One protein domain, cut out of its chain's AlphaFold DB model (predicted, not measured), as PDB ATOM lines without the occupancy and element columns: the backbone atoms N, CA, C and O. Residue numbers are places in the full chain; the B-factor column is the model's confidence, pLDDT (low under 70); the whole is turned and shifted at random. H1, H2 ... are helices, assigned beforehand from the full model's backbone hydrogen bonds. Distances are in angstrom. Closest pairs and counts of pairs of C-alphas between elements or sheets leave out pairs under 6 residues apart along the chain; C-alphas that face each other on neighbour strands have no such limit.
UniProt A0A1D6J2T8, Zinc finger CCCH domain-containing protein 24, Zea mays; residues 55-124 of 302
ATOM      1  N   MET A  55      -7.671  25.595  23.911       87.81
ATOM      2  CA  MET A  55      -7.129  25.446  22.556       87.81
ATOM      3  C   MET A  55      -6.393  24.093  22.388       87.81
ATOM      4  O   MET A  55      -5.507  23.973  21.540       87.81
ATOM      5  N   TRP A  56      -6.657  23.089  23.244       91.62
ATOM      6  CA  TRP A  56      -5.940  21.801  23.275       91.62
ATOM      7  C   TRP A  56      -6.071  21.034  21.950       91.62
ATOM      8  O   TRP A  56      -7.166  20.636  21.550       91.62
ATOM      9  N   LYS A  57      -4.934  20.817  21.271       92.00
ATOM     10  CA  LYS A  57      -4.855  20.262  19.910       92.00
ATOM     11  C   LYS A  57      -5.699  21.025  18.862       92.00
ATOM     12  O   LYS A  57      -6.154  20.423  17.901       92.00
ATOM     13  N   THR A  58      -5.881  22.349  18.990       93.19
ATOM     14  CA  THR A  58      -6.571  23.189  17.970       93.19
ATOM     15  C   THR A  58      -5.634  23.847  16.945       93.19
ATOM     16  O   THR A  58      -6.026  24.756  16.207       93.19
ATOM     17  N   SER A  59      -4.364  23.443  16.935       92.88
ATOM     18  CA  SER A  59      -3.382  23.785  15.905       92.88
ATOM     19  C   SER A  59      -2.355  22.667  15.762       92.88
ATOM     20  O   SER A  59      -2.080  21.952  16.733       92.88
ATOM     21  N   LEU A  60      -1.804  22.512  14.559       92.62
ATOM     22  CA  LEU A  60      -0.818  21.480  14.234       92.62
ATOM     23  C   LEU A  60       0.552  21.803  14.851       92.62
ATOM     24  O   LEU A  60       0.983  22.958  14.894       92.62
ATOM     25  N   CYS A  61       1.258  20.773  15.308       91.94
ATOM     26  CA  CYS A  61       2.575  20.889  15.923       91.94
ATOM     27  C   CYS A  61       3.640  21.249  14.877       91.94
ATOM     28  O   CYS A  61       4.003  20.437  14.024       91.94
ATOM     29  N   SER A  62       4.188  22.463  14.967       88.75
ATOM     30  CA  SER A  62       5.226  22.951  14.047       88.75
ATOM     31  C   SER A  62       6.503  22.104  14.047       88.75
ATOM     32  O   SER A  62       7.143  21.997  13.003       88.75
ATOM     33  N   TYR A  63       6.875  21.505  15.184       86.50
ATOM     34  CA  TYR A  63       8.065  20.653  15.292       86.50
ATOM     35  C   TYR A  63       7.855  19.317  14.578       86.50
ATOM     36  O   TYR A  63       8.617  18.996  13.667       86.50
ATOM     37  N   PHE A  64       6.760  18.614  14.894       87.50
ATOM     38  CA  PHE A  64       6.351  17.389  14.202       87.50
ATOM     39  C   PHE A  64       6.246  17.618  12.684       87.50
ATOM     40  O   PHE A  64       6.866  16.906  11.900       87.50
ATOM     41  N   ARG A  65       5.562  18.691  12.258       85.19
ATOM     42  CA  ARG A  65       5.379  19.035  10.837       85.19
ATOM     43  C   ARG A  65       6.680  19.385  10.105       85.19
ATOM     44  O   ARG A  65       6.777  19.132   8.911       85.19
ATOM     45  N   ARG A  66       7.666  19.992  10.779       80.81
ATOM     46  CA  ARG A  66       8.964  20.347  10.169       80.81
ATOM     47  C   ARG A  66       9.911  19.151  10.074       80.81
ATOM     48  O   ARG A  66      10.725  19.103   9.161       80.81
ATOM     49  N   ARG A  67       9.847  18.241  11.047       75.50
ATOM     50  CA  ARG A  67      10.827  17.165  11.241       75.50
ATOM     51  C   ARG A  67      10.352  15.810  10.701       75.50
ATOM     52  O   ARG A  67      11.185  14.981  10.367       75.50
ATOM     53  N   GLY A  68       9.037  15.615  10.566       63.94
ATOM     54  CA  GLY A  68       8.416  14.515   9.816       63.94
ATOM     55  C   GLY A  68       8.545  13.115  10.426       63.94
ATOM     56  O   GLY A  68       8.234  12.144   9.742       63.94
ATOM     57  N   ALA A  69       9.007  12.991  11.675       59.59
ATOM     58  CA  ALA A  69       9.529  11.739  12.225       59.59
ATOM     59  C   ALA A  69       8.845  11.304  13.538       59.59
ATOM     60  O   ALA A  69       9.451  11.320  14.602       59.59
ATOM     61  N   GLY A  70       7.583  10.873  13.459       62.97
ATOM     62  CA  GLY A  70       6.894  10.205  14.575       62.97
ATOM     63  C   GLY A  70       6.593  11.090  15.795       62.97
ATOM     64  O   GLY A  70       6.975  12.257  15.871       62.97
ATOM     65  N   ALA A  71       5.837  10.547  16.754       61.62
ATOM     66  CA  ALA A  71       5.489  11.281  17.975       61.62
ATOM     67  C   ALA A  71       6.710  11.512  18.888       61.62
ATOM     68  O   ALA A  71       6.734  12.498  19.620       61.62
ATOM     69  N   GLU A  72       7.716  10.636  18.804       63.69
ATOM     70  CA  GLU A  72       8.903  10.596  19.671       63.69
ATOM     71  C   GLU A  72       9.930  11.708  19.388       63.69
ATOM     72  O   GLU A  72      10.617  12.150  20.302       63.69
ATOM     73  N   GLU A  73      10.003  12.231  18.158       72.94
ATOM     74  CA  GLU A  73      10.890  13.359  17.809       72.94
ATOM     75  C   GLU A  73      10.304  14.720  18.252       72.94
ATOM     76  O   GLU A  73      10.977  15.755  18.223       72.94
ATOM     77  N   CYS A  74       9.039  14.762  18.692       85.00
ATOM     78  CA  CYS A  74       8.519  15.929  19.394       85.00
ATOM     79  C   CYS A  74       8.930  15.867  20.868       85.00
ATOM     80  O   CYS A  74       8.557  14.938  21.576       85.00
ATOM     81  N   SER A  75       9.568  16.928  21.373       83.94
ATOM     82  CA  SER A  75       9.983  17.084  22.780       83.94
ATOM     83  C   SER A  75       8.865  16.957  23.828       83.94
ATOM     84  O   SER A  75       9.143  16.982  25.023       83.94
ATOM     85  N   HIS A  76       7.603  16.870  23.403       82.81
ATOM     86  CA  HIS A  76       6.436  16.703  24.268       82.81
ATOM     87  C   HIS A  76       5.716  15.356  24.072       82.81
ATOM     88  O   HIS A  76       4.750  15.088  24.789       82.81
ATOM     89  N   GLY A  77       6.146  14.514  23.124       85.25
ATOM     90  CA  GLY A  77       5.530  13.214  22.846       85.25
ATOM     91  C   GLY A  77       4.011  13.301  22.651       85.25
ATOM     92  O   GLY A  77       3.484  14.261  22.087       85.25
ATOM     93  N   GLU A  78       3.281  12.326  23.181       83.31
ATOM     94  CA  GLU A  78       1.809  12.291  23.149       83.31
ATOM     95  C   GLU A  78       1.147  13.363  24.034       83.31
ATOM     96  O   GLU A  78       0.011  13.777  23.778       83.31
ATOM     97  N   SER A  79       1.884  13.879  25.027       86.56
ATOM     98  CA  SER A  79       1.462  15.001  25.880       86.56
ATOM     99  C   SER A  79       1.519  16.357  25.161       86.56
ATOM    100  O   SER A  79       1.228  17.397  25.758       86.56
ATOM    101  N   CYS A  80       1.871  16.372  23.870       90.06
ATOM    102  CA  CYS A  80       1.952  17.587  23.083       90.06
ATOM    103  C   CYS A  80       0.636  18.374  23.087       90.06
ATOM    104  O   CYS A  80      -0.459  17.891  22.784       90.06
ATOM    105  N   ARG A  81       0.793  19.662  23.392       90.88
ATOM    106  CA  ARG A  81      -0.265  20.668  23.455       90.88
ATOM    107  C   ARG A  81      -0.915  20.955  22.089       90.88
ATOM    108  O   ARG A  81      -2.008  21.535  22.033       90.88
ATOM    109  N   TYR A  82      -0.237  20.561  21.016       91.88
ATOM    110  CA  TYR A  82      -0.594  20.729  19.611       91.88
ATOM    111  C   TYR A  82      -0.882  19.366  18.967       91.88
ATOM    112  O   TYR A  82      -0.386  18.344  19.429       91.88
ATOM    113  N   ALA A  83      -1.683  19.344  17.905       92.75
ATOM    114  CA  ALA A  83      -2.013  18.115  17.187       92.75
ATOM    115  C   ALA A  83      -0.811  17.625  16.365       92.75
ATOM    116  O   ALA A  83      -0.197  18.420  15.650       92.75
ATOM    117  N   HIS A  84      -0.470  16.338  16.442       91.12
ATOM    118  CA  HIS A  84       0.566  15.759  15.581       91.12
ATOM    119  C   HIS A  84       0.024  15.430  14.186       91.12
ATOM    120  O   HIS A  84       0.708  15.680  13.196       91.12
ATOM    121  N   THR A  85      -1.229  14.989  14.086       88.31
ATOM    122  CA  THR A  85      -1.878  14.673  12.806       88.31
ATOM    123  C   THR A  85      -3.192  15.439  12.611       88.31
ATOM    124  O   THR A  85      -3.676  16.129  13.512       88.31
ATOM    125  N   GLU A  86      -3.780  15.337  11.418       89.25
ATOM    126  CA  GLU A  86      -5.066  15.963  11.078       89.25
ATOM    127  C   GLU A  86      -6.242  15.314  11.843       89.25
ATOM    128  O   GLU A  86      -7.248  15.963  12.133       89.25
ATOM    129  N   GLU A  87      -6.113  14.039  12.218       88.44
ATOM    130  CA  GLU A  87      -7.077  13.290  13.033       88.44
ATOM    131  C   GLU A  87      -7.112  13.813  14.472       88.44
ATOM    132  O   GLU A  87      -8.187  13.968  15.049       88.44
ATOM    133  N   GLU A  88      -5.945  14.147  15.029       90.88
ATOM    134  CA  GLU A  88      -5.819  14.727  16.366       90.88
ATOM    135  C   GLU A  88      -6.312  16.178  16.468       90.88
ATOM    136  O   GLU A  88      -6.584  16.673  17.571       90.88
ATOM    137  N   LEU A  89      -6.376  16.873  15.329       93.12
ATOM    138  CA  LEU A  89      -6.716  18.283  15.250       93.12
ATOM    139  C   LEU A  89      -8.196  18.509  15.587       93.12
ATOM    140  O   LEU A  89      -9.096  17.894  15.009       93.12
ATOM    141  N   ARG A  90      -8.442  19.457  16.495       91.19
ATOM    142  CA  ARG A  90      -9.769  19.940  16.900       91.19
ATOM    143  C   ARG A  90     -10.074  21.321  16.302       91.19
ATOM    144  O   ARG A  90      -9.140  22.096  16.076       91.19
ATOM    145  N   PRO A  91     -11.356  21.672  16.090       90.75
ATOM    146  CA  PRO A  91     -11.731  23.046  15.769       90.75
ATOM    147  C   PRO A  91     -11.390  23.968  16.948       90.75
ATOM    148  O   PRO A  91     -11.391  23.545  18.106       90.75
ATOM    149  N   ARG A  92     -11.092  25.239  16.667       90.19
ATOM    150  CA  ARG A  92     -10.917  26.260  17.712       90.19
ATOM    151  C   ARG A  92     -12.266  26.559  18.387       90.19
ATOM    152  O   ARG A  92     -13.303  26.287  17.787       90.19
ATOM    153  N   PRO A  93     -12.286  27.183  19.582       89.25
ATOM    154  CA  PRO A  93     -13.528  27.666  20.204       89.25
ATOM    155  C   PRO A  93     -14.356  28.604  19.306       89.25
ATOM    156  O   PRO A  93     -15.573  28.646  19.412       89.25
ATOM    157  N   ASP A  94     -13.685  29.297  18.385       85.88
ATOM    158  CA  ASP A  94     -14.239  30.151  17.325       85.88
ATOM    159  C   ASP A  94     -14.806  29.362  16.112       85.88
ATOM    160  O   ASP A  94     -15.106  29.923  15.066       85.88
ATOM    161  N   GLY A  95     -14.871  28.026  16.174       86.38
ATOM    162  CA  GLY A  95     -15.268  27.147  15.060       86.38
ATOM    163  C   GLY A  95     -14.228  27.019  13.931       86.38
ATOM    164  O   GLY A  95     -14.209  26.020  13.212       86.38
ATOM    165  N   THR A  96     -13.319  27.987  13.805       90.12
ATOM    166  CA  THR A  96     -12.261  28.040  12.790       90.12
ATOM    167  C   THR A  96     -11.216  26.915  12.945       90.12
ATOM    168  O   THR A  96     -10.745  26.616  14.043       90.12
ATOM    169  N   TRP A  97     -10.798  26.310  11.827       90.62
ATOM    170  CA  TRP A  97      -9.701  25.326  11.760       90.62
ATOM    171  C   TRP A  97      -8.322  25.999  11.615       90.62
ATOM    172  O   TRP A  97      -8.221  27.137  11.164       90.62
ATOM    173  N   ASP A  98      -7.233  25.305  11.972       89.88
ATOM    174  CA  ASP A  98      -5.862  25.796  11.731       89.88
ATOM    175  C   ASP A  98      -5.651  26.078  10.227       89.88
ATOM    176  O   ASP A  98      -5.841  25.157   9.434       89.88
ATOM    177  N   PRO A  99      -5.230  27.286   9.799       87.81
ATOM    178  CA  PRO A  99      -5.011  27.603   8.381       87.81
ATOM    179  C   PRO A  99      -4.025  26.683   7.646       87.81
ATOM    180  O   PRO A  99      -4.040  26.634   6.419       87.81
ATOM    181  N   THR A 100      -3.171  25.972   8.386       86.25
ATOM    182  CA  THR A 100      -2.188  25.005   7.871       86.25
ATOM    183  C   THR A 100      -2.724  23.572   7.782       86.25
ATOM    184  O   THR A 100      -1.982  22.684   7.370       86.25
ATOM    185  N   SER A 101      -3.966  23.329   8.209       89.81
ATOM    186  CA  SER A 101      -4.616  22.012   8.179       89.81
ATOM    187  C   SER A 101      -5.174  21.659   6.806       89.81
ATOM    188  O   SER A 101      -5.584  22.535   6.031       89.81
ATOM    189  N   ASP A 102      -5.268  20.362   6.524       87.00
ATOM    190  CA  ASP A 102      -5.890  19.890   5.289       87.00
ATOM    191  C   ASP A 102      -7.395  20.184   5.268       87.00
ATOM    192  O   ASP A 102      -7.941  20.474   4.204       87.00
ATOM    193  N   ARG A 103      -8.080  20.179   6.421       86.44
ATOM    194  CA  ARG A 103      -9.484  20.613   6.541       86.44
ATOM    195  C   ARG A 103      -9.651  22.087   6.173       86.44
ATOM    196  O   ARG A 103     -10.509  22.393   5.347       86.44
ATOM    197  N   ALA A 104      -8.818  22.996   6.686       88.38
ATOM    198  CA  ALA A 104      -8.892  24.415   6.314       88.38
ATOM    199  C   ALA A 104      -8.564  24.646   4.830       88.38
ATOM    200  O   ALA A 104      -9.231  25.440   4.162       88.38
ATOM    201  N   LYS A 105      -7.578  23.919   4.286       88.00
ATOM    202  CA  LYS A 105      -7.234  23.966   2.860       88.00
ATOM    203  C   LYS A 105      -8.377  23.453   1.978       88.00
ATOM    204  O   LYS A 105      -8.675  24.083   0.968       88.00
ATOM    205  N   LYS A 106      -9.054  22.369   2.376       87.56
ATOM    206  CA  LYS A 106     -10.250  21.838   1.695       87.56
ATOM    207  C   LYS A 106     -11.415  22.826   1.739       87.56
ATOM    208  O   LYS A 106     -12.003  23.070   0.697       87.56
ATOM    209  N   LEU A 107     -11.702  23.448   2.887       84.38
ATOM    210  CA  LEU A 107     -12.761  24.462   3.002       84.38
ATOM    211  C   LEU A 107     -12.505  25.672   2.091       84.38
ATOM    212  O   LEU A 107     -13.404  26.096   1.374       84.38
ATOM    213  N   ARG A 108     -11.268  26.187   2.060       84.25
ATOM    214  CA  ARG A 108     -10.877  27.265   1.134       84.25
ATOM    215  C   ARG A 108     -10.967  26.841  -0.326       84.25
ATOM    216  O   ARG A 108     -11.404  27.634  -1.148       84.25
ATOM    217  N   LYS A 109     -10.567  25.606  -0.638       86.81
ATOM    218  CA  LYS A 109     -10.667  25.063  -1.990       86.81
ATOM    219  C   LYS A 109     -12.133  24.959  -2.438       86.81
ATOM    220  O   LYS A 109     -12.435  25.445  -3.513       86.81
ATOM    221  N   VAL A 110     -13.029  24.420  -1.610       82.88
ATOM    222  CA  VAL A 110     -14.469  24.329  -1.922       82.88
ATOM    223  C   VAL A 110     -15.101  25.715  -2.077       82.88
ATOM    224  O   VAL A 110     -15.918  25.907  -2.966       82.88
ATOM    225  N   ALA A 111     -14.705  26.697  -1.260       81.62
ATOM    226  CA  ALA A 111     -15.166  28.077  -1.425       81.62
ATOM    227  C   ALA A 111     -14.668  28.711  -2.739       81.62
ATOM    228  O   ALA A 111     -15.426  29.421  -3.389       81.62
ATOM    229  N   ALA A 112     -13.424  28.428  -3.143       78.75
ATOM    230  CA  ALA A 112     -12.876  28.880  -4.419       78.75
ATOM    231  C   ALA A 112     -13.529  28.173  -5.618       78.75
ATOM    232  O   ALA A 112     -13.880  28.846  -6.572       78.75
ATOM    233  N   GLU A 113     -13.759  26.856  -5.550       76.44
ATOM    234  CA  GLU A 113     -14.483  26.095  -6.583       76.44
ATOM    235  C   GLU A 113     -15.937  26.586  -6.714       76.44
ATOM    236  O   GLU A 113     -16.414  26.774  -7.823       76.44
ATOM    237  N   ALA A 114     -16.625  26.893  -5.607       70.69
ATOM    238  CA  ALA A 114     -17.975  27.469  -5.647       70.69
ATOM    239  C   ALA A 114     -18.008  28.909  -6.196       70.69
ATOM    240  O   ALA A 114     -19.004  29.316  -6.791       70.69
ATOM    241  N   GLN A 115     -16.938  29.688  -5.998       66.38
ATOM    242  CA  GLN A 115     -16.793  31.008  -6.611       66.38
ATOM    243  C   GLN A 115     -16.450  30.892  -8.107       66.38
ATOM    244  O   GLN A 115     -17.012  31.629  -8.907       66.38
ATOM    245  N   GLU A 116     -15.600  29.938  -8.495       64.56
ATOM    246  CA  GLU A 116     -15.269  29.632  -9.894       64.56
ATOM    247  C   GLU A 116     -16.505  29.135 -10.661       64.56
ATOM    248  O   GLU A 116     -16.775  29.644 -11.741       64.56
ATOM    249  N   GLU A 117     -17.325  28.246 -10.083       60.94
ATOM    250  CA  GLU A 117     -18.610  27.826 -10.672       60.94
ATOM    251  C   GLU A 117     -19.584  29.011 -10.848       60.94
ATOM    252  O   GLU A 117     -20.280  29.090 -11.861       60.94
ATOM    253  N   ALA A 118     -19.608  29.962  -9.906       59.56
ATOM    254  CA  ALA A 118     -20.439  31.166  -9.999       59.56
ATOM    255  C   ALA A 118     -19.911  32.205 -11.013       59.56
ATOM    256  O   ALA A 118     -20.699  32.928 -11.617       59.56
ATOM    257  N   GLU A 119     -18.593  32.290 -11.216       59.06
ATOM    258  CA  GLU A 119     -17.963  33.179 -12.202       59.06
ATOM    259  C   GLU A 119     -17.957  32.563 -13.621       59.06
ATOM    260  O   GLU A 119     -18.118  33.286 -14.610       59.06
ATOM    261  N   GLU A 120     -17.876  31.231 -13.756       52.62
ATOM    262  CA  GLU A 120     -18.042  30.516 -15.034       52.62
ATOM    263  C   GLU A 120     -19.483  30.652 -15.566       52.62
ATOM    264  O   GLU A 120     -19.673  30.832 -16.770       52.62
ATOM    265  N   GLU A 121     -20.501  30.688 -14.692       50.03
ATOM    266  CA  GLU A 121     -21.897  30.954 -15.091       50.03
ATOM    267  C   GLU A 121     -22.102  32.388 -15.651       50.03
ATOM    268  O   GLU A 121     -23.083  32.636 -16.351       50.03
ATOM    269  N   VAL A 122     -21.158  33.318 -15.423       42.66
ATOM    270  CA  VAL A 122     -21.274  34.757 -15.767       42.66
ATOM    271  C   VAL A 122     -20.386  35.199 -16.948       42.66
ATOM    272  O   VAL A 122     -20.594  36.279 -17.498       42.66
ATOM    273  N   THR A 123     -19.434  34.381 -17.414       41.31
ATOM    274  CA  THR A 123     -18.562  34.731 -18.570       41.31
ATOM    275  C   THR A 123     -19.062  34.222 -19.929       41.31
ATOM    276  O   THR A 123     -18.386  34.377 -20.950       41.31
ATOM    277  N   VAL A 124     -20.270  33.659 -19.966       45.66
ATOM    278  CA  VAL A 124     -20.996  33.339 -21.200       45.66
ATOM    279  C   VAL A 124     -21.327  34.637 -21.943       45.66
ATOM    280  O   VAL A 124     -21.886  35.564 -21.363       45.66
TER     281      VAL A 124
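AT A GLANCE: This is residues 55 to 124 of the 302 residues of the protein "Zinc finger CCCH domain-containing protein 24" of Zea mays (UniProt A0A1D6J2T8). With little regular structure, this domain is a small, looped body with one straight helical arm: residues 109 to 124, of which 109 to 120 belong to H2, stick out from it and make the length. The body is mostly unnamed loops, with the short helix H1 in it. The printed part has 70 residues, with two named helices, H1 then H2, holding 25 of them, and no named strand: all helix. It is only just loose, close to extended, with a radius of gyration of the C-alphas of 16.4 A and spans of 56 by 26 by 14 A.

HOW THE PARTS SIT: Look first at H2, residues 102 to 120, whose residues 109 to 120 stand free. H1, residues 62 to 67, is apart from it. In both helices every O i to N i+4 pair is within hydrogen-bond range.

IN THESE COORDINATES: Find C-alpha 102 at (-5.890, 19.890, 5.289); from there H2 runs 26.0 A to C-alpha 120 at (-18.042, 30.516, -15.034). H1, 8.5 A long, begins at C-alpha 62, (5.226, 22.951, 14.047).

THE WHOLE: The C-alphas of Ser 75 and Val 124 are the two farthest apart, 56.2 A. The printed part has no cut. The link from H1 to H2, residues 68 to 101, is long. Residues 68 to 72 and 115 to 124 have pLDDT under 70.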